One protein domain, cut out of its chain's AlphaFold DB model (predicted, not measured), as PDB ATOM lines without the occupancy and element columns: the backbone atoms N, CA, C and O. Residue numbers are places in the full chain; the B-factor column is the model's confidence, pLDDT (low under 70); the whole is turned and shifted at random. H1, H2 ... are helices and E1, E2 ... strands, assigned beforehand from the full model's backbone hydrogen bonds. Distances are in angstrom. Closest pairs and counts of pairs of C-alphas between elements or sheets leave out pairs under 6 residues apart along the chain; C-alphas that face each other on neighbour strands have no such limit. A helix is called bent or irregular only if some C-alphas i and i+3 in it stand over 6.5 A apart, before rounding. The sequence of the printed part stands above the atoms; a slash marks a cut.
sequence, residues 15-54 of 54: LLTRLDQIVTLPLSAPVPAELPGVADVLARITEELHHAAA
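Overview. This is residues 15 to 54 of the 54 residues of an uncharacterized protein of mine drainage metagenome (UniProt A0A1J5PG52). A small two-stranded hairpin, E1 and E2, makes one end of the domain, and a single helix, H1, sticks out at the other end, with the link between E2 and H1 bowed out in a wide open U. Nothing folds back onto H1: residues 29 to 54, of which 38 to 53 belong to H1, stand free, and the domain has no shared core. The printed part has 40 residues with two named strands and one named helix, in the order E1, E2, H1; the sheet has the order E1 - E2 and is antiparallel, and the class is mixed, helices and strands. The whole is extended, with a radius of gyration of the C-alphas of 15.1 A, and flat, with spans of 40 by 28 by 10 A.

Arrangement. E1, residues 15 to 17, and E2, residues 24 to 27, are antiparallel neighbours and form a hairpin, with 146 degrees between their directions. The C-alphas of Thr 17 and Thr 24 face each other at 4.5 A, and those of Leu 15 and Pro 26 at 4.7 A. N 16 and O 25 are within hydrogen-bond range at 3.0 A, as are N 25 and O 16 at 2.8 A. H1, residues 38 to 53, is apart from E1. In H1 every O i to N i+4 pair is within hydrogen-bond range.

Along the chain. E1 begins at C-alpha 15, (11.474, 39.068, -23.819), and is 6.6 A long from first to last C-alpha. E2 measures 9.5 A and ends at C-alpha 27, (16.849, 40.581, -25.234). H1 measures 22.6 A, from C-alpha 38 at (10.838, 27.191, -27.310) to C-alpha 53 at (-7.216, 14.680, -32.500); it is not bent.

Size, cuts and confidence. The two C-alphas farthest apart, those of Pro 30 and Ala 54, are 41.3 A apart. The printed part has no cut and ends at the chain's last residue, Ala 54. The links from E1 to E2, 6 residues, and from E2 to H1, 10 residues, are short. The mean pLDDT of the printed part is 91.0, and no printed residue is under 70.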
ATOM      1  N   LEU A  15      11.981  38.209 -24.871       90.88
ATOM      2  CA  LEU A  15      11.474  39.068 -23.819       90.88
ATOM      3  C   LEU A  15      11.605  38.323 -22.491       90.88
ATOM      4  O   LEU A  15      11.186  37.170 -22.396       90.88
ATOM      5  N   LEU A  16      12.175  38.972 -21.477       88.19
ATOM      6  CA  LEU A  16      12.121  38.486 -20.098       88.19
ATOM      7  C   LEU A  16      11.241  39.397 -19.265       88.19
ATOM      8  O   LEU A  16      11.463  40.604 -19.193       88.19
ATOM      9  N   THR A  17      10.268  38.802 -18.594       90.38
ATOM     10  CA  THR A  17       9.486  39.499 -17.583       90.38
ATOM     11  C   THR A  17      10.285  39.529 -16.291       90.38
ATOM     12  O   THR A  17      10.699  38.491 -15.770       90.38
ATOM     13  N   ARG A  18      10.527  40.734 -15.779       87.12
ATOM     14  CA  ARG A  18      11.151  40.926 -14.473       87.12
ATOM     15  C   ARG A  18      10.228  40.368 -13.381       87.12
ATOM     16  O   ARG A  18       9.013  40.378 -13.541       87.12
ATOM     17  N   LEU A  19      10.788  39.867 -12.278       91.75
ATOM     18  CA  LEU A  19      10.016  39.168 -11.233       91.75
ATOM     19  C   LEU A  19       8.930  40.028 -10.575       91.75
ATOM     20  O   LEU A  19       7.920  39.494 -10.131       91.75
ATOM     21  N   ASP A  20       9.117  41.346 -10.540       90.44
ATOM     22  CA  ASP A  20       8.099  42.290 -10.075       90.44
ATOM     23  C   ASP A  20       6.963  42.504 -11.092       90.44
ATOM     24  O   ASP A  20       6.011  43.209 -10.791       90.44
ATOM     25  N   GLN A  21       7.027  41.876 -12.272       81.06
ATOM     26  CA  GLN A  21       6.063  41.933 -13.381       81.06
ATOM     27  C   GLN A  21       5.799  43.330 -13.955       81.06
ATOM     28  O   GLN A  21       4.935  43.499 -14.812       81.06
ATOM     29  N   ILE A  22       6.569  44.334 -13.539       76.12
ATOM     30  CA  ILE A  22       6.365  45.725 -13.958       76.12
ATOM     31  C   ILE A  22       6.997  45.979 -15.333       76.12
ATOM     32  O   ILE A  22       6.566  46.876 -16.056       76.12
ATOM     33  N   VAL A  23       8.019  45.204 -15.713       81.50
ATOM     34  CA  VAL A  23       8.813  45.475 -16.919       81.50
ATOM     35  C   VAL A  23       9.142  44.200 -17.682       81.50
ATOM     36  O   VAL A  23       9.640  43.220 -17.122       81.50
ATOM     37  N   THR A  24       8.947  44.274 -18.995       86.56
ATOM     38  CA  THR A  24       9.466  43.302 -19.949       86.56
ATOM     39  C   THR A  24      10.750  43.844 -20.565       86.56
ATOM     40  O   THR A  24      10.757  44.919 -21.163       86.56
ATOM     41  N   LEU A  25      11.844  43.106 -20.408       86.75
ATOM     42  CA  LEU A  25      13.157  43.468 -20.919       86.75
ATOM     43  C   LEU A  25      13.385  42.789 -22.276       86.75
ATOM     44  O   LEU A  25      13.381  41.554 -22.331       86.75
ATOM     45  N   PRO A  26      13.576  43.555 -23.366       90.31
ATOM     46  CA  PRO A  26      13.956  42.985 -24.646       90.31
ATOM     47  C   PRO A  26      15.383  42.446 -24.582       90.31
ATOM     48  O   PRO A  26      16.292  43.092 -24.060       90.31
ATOM     49  N   LEU A  27      15.567  41.255 -25.137       91.31
ATOM     50  CA  LEU A  27      16.849  40.581 -25.234       91.31
ATOM     51  C   LEU A  27      17.339  40.565 -26.681       91.31
ATOM     52  O   LEU A  27      16.574  40.271 -27.602       91.31
ATOM     53  N   SER A  28      18.628  40.829 -26.869       91.50
ATOM     54  CA  SER A  28      19.336  40.664 -28.140       91.50
ATOM     55  C   SER A  28      19.919  39.249 -28.276       91.50
ATOM     56  O   SER A  28      19.953  38.488 -27.315       91.50
ATOM     57  N   ALA A  29      20.370  38.873 -29.475       91.50
ATOM     58  CA  ALA A  29      21.010  37.580 -29.739       91.50
ATOM     59  C   ALA A  29      22.472  37.785 -30.162       91.50
ATOM     60  O   ALA A  29      22.749  37.866 -31.358       91.50
ATOM     61  N   PRO A  30      23.411  37.926 -29.213       92.69
ATOM     62  CA  PRO A  30      24.811  38.195 -29.534       92.69
ATOM     63  C   PRO A  30      25.514  37.031 -30.250       92.69
ATOM     64  O   PRO A  30      26.504  37.264 -30.937       92.69
ATOM     65  N   VAL A  31      25.022  35.795 -30.110       94.31
ATOM     66  CA  VAL A  31      25.595  34.596 -30.741       94.31
ATOM     67  C   VAL A  31      24.477  33.776 -31.392       94.31
ATOM     68  O   VAL A  31      24.048  32.776 -30.814       94.31
ATOM     69  N   PRO A  32      23.960  34.194 -32.563       89.44
ATOM     70  CA  PRO A  32      22.854  33.512 -33.225       89.44
ATOM     71  C   PRO A  32      23.166  32.037 -33.492       89.44
ATOM     72  O   PRO A  32      24.294  31.687 -33.835       89.44
ATOM     73  N   ALA A  33      22.158  31.175 -33.366       91.44
ATOM     74  CA  ALA A  33      22.266  29.763 -33.721       91.44
ATOM     75  C   ALA A  33      21.041  29.314 -34.517       91.44
ATOM     76  O   ALA A  33      19.931  29.792 -34.281       91.44
ATOM     77  N   GLU A  34      21.230  28.341 -35.408       91.75
ATOM     78  CA  GLU A  34      20.157  27.700 -36.179       91.75
ATOM     79  C   GLU A  34      19.406  26.658 -35.331       91.75
ATOM     80  O   GLU A  34      19.268  25.493 -35.693       91.75
ATOM     81  N   LEU A  35      18.942  27.075 -34.153       93.06
ATOM     82  CA  LEU A  35      18.093  26.274 -33.277       93.06
ATOM     83  C   LEU A  35      16.706  26.924 -33.160       93.06
ATOM     84  O   LEU A  35      16.589  28.157 -33.121       93.06
ATOM     85  N   PRO A  36      15.628  26.122 -33.087       94.19
ATOM     86  CA  PRO A  36      14.286  26.658 -32.907       94.19
ATOM     87  C   PRO A  36      14.145  27.302 -31.525       94.19
ATOM     88  O   PRO A  36      14.802  26.904 -30.559       94.19
ATOM     89  N   GLY A  37      13.277  28.305 -31.413       94.25
ATOM     90  CA  GLY A  37      12.878  28.830 -30.115       94.25
ATOM     91  C   GLY A  37      11.922  27.866 -29.413       94.25
ATOM     92  O   GLY A  37      11.232  27.076 -30.057       94.25
ATOM     93  N   VAL A  38      11.819  27.973 -28.087       93.62
ATOM     94  CA  VAL A  38      10.838  27.191 -27.310       93.62
ATOM     95  C   VAL A  38       9.410  27.426 -27.814       93.62
ATOM     96  O   VAL A  38       8.647  26.474 -27.938       93.62
ATOM     97  N   ALA A  39       9.062  28.672 -28.151       93.06
ATOM     98  CA  ALA A  39       7.742  29.010 -28.680       93.06
ATOM     99  C   ALA A  39       7.441  28.290 -30.005       93.06
ATOM    100  O   ALA A  39       6.356  27.737 -30.153       93.06
ATOM    101  N   ASP A  40       8.414  28.232 -30.922       94.50
ATOM    102  CA  ASP A  40       8.263  27.537 -32.207       94.50
ATOM    103  C   ASP A  40       8.017  26.037 -31.990       94.50
ATOM    104  O   ASP A  40       7.117  25.446 -32.584       94.50
ATOM    105  N   VAL A  41       8.797  25.420 -31.092       95.62
ATOM    106  CA  VAL A  41       8.662  23.995 -30.757       95.62
ATOM    107  C   VAL A  41       7.290  23.702 -30.153       95.62
ATOM    108  O   VAL A  41       6.637  22.742 -30.557       95.62
ATOM    109  N   LEU A  42       6.828  24.523 -29.208       95.81
ATOM    110  CA  LEU A  42       5.518  24.339 -28.578       95.81
ATOM    111  C   LEU A  42       4.367  24.554 -29.563       95.81
ATOM    112  O   LEU A  42       3.403  23.789 -29.529       95.81
ATOM    113  N   ALA A  43       4.470  25.546 -30.451       97.00
ATOM    114  CA  ALA A  43       3.482  25.767 -31.502       97.00
ATOM    115  C   ALA A  43       3.371  24.531 -32.398       97.00
ATOM    116  O   ALA A  43       2.273  24.020 -32.601       97.00
ATOM    117  N   ARG A  44       4.512  23.973 -32.824       96.50
ATOM    118  CA  ARG A  44       4.511  22.776 -33.661       96.50
ATOM    119  C   ARG A  44       3.931  21.556 -32.951       96.50
ATOM    120  O   ARG A  44       3.130  20.840 -33.534       96.50
ATOM    121  N   ILE A  45       4.293  21.327 -31.688       95.81
ATOM    122  CA  ILE A  45       3.707  20.234 -30.894       95.81
ATOM    123  C   ILE A  45       2.189  20.405 -30.793       95.81
ATOM    124  O   ILE A  45       1.450  19.439 -30.952       95.81
ATOM    125  N   THR A  46       1.721  21.629 -30.555       96.81
ATOM    126  CA  THR A  46       0.287  21.927 -30.456       96.81
ATOM    127  C   THR A  46      -0.436  21.659 -31.778       96.81
ATOM    128  O   THR A  46      -1.509  21.061 -31.767       96.81
ATOM    129  N   GLU A  47       0.156  22.034 -32.917       96.94
ATOM    130  CA  GLU A  47      -0.377  21.720 -34.251       96.94
ATOM    131  C   GLU A  47      -0.516  20.209 -34.474       96.94
ATOM    132  O   GLU A  47      -1.578  19.749 -34.888       96.94
ATOM    133  N   GLU A  48       0.526  19.433 -34.166       95.31
ATOM    134  CA  GLU A  48       0.514  17.973 -34.337       95.31
ATOM    135  C   GLU A  48      -0.512  17.299 -33.414       95.31
ATOM    136  O   GLU A  48      -1.213  16.379 -33.831       95.31
ATOM    137  N   LEU A  49      -0.657  17.780 -32.173       96.31
ATOM    138  CA  LEU A  49      -1.677  17.286 -31.245       96.31
ATOM    139  C   LEU A  49      -3.094  17.566 -31.750       96.31
ATOM    140  O   LEU A  49      -3.952  16.692 -31.662       96.31
ATOM    141  N   HIS A  50      -3.345  18.761 -32.288       95.12
ATOM    142  CA  HIS A  50      -4.637  19.083 -32.892       95.12
ATOM    143  C   HIS A  50      -4.907  18.242 -34.140       95.12
ATOM    144  O   HIS A  50      -6.026  17.768 -34.311       95.12
ATOM    145  N   HIS A  51      -3.898  18.024 -34.988       93.81
ATOM    146  CA  HIS A  51      -4.039  17.187 -36.176       93.81
ATOM    147  C   HIS A  51      -4.347  15.728 -35.819       93.81
ATOM    148  O   HIS A  51      -5.211  15.125 -36.438       93.81
ATOM    149  N   ALA A  52      -3.690  15.179 -34.795       91.06
ATOM    150  CA  ALA A  52      -3.927  13.814 -34.327       91.06
ATOM    151  C   ALA A  52      -5.287  13.621 -33.628       91.06
ATOM    152  O   ALA A  52      -5.732  12.485 -33.466       91.06
ATOM    153  N   ALA A  53      -5.916  14.704 -33.167       84.31
ATOM    154  CA  ALA A  53      -7.216  14.680 -32.500       84.31
ATOM    155  C   ALA A  53      -8.411  14.887 -33.454       84.31
ATOM    156  O   ALA A  53      -9.551  14.729 -33.012       84.31
ATOM    157  N   ALA A  54      -8.159  15.270 -34.712       72.56
ATOM    158  CA  ALA A  54      -9.158  15.471 -35.766       72.56
ATOM    159  C   ALA A  54      -9.385  14.190 -36.584       72.56
ATOM    160  O   ALA A  54     -10.545  13.982 -37.008       72.56
TER     161      ALA A  54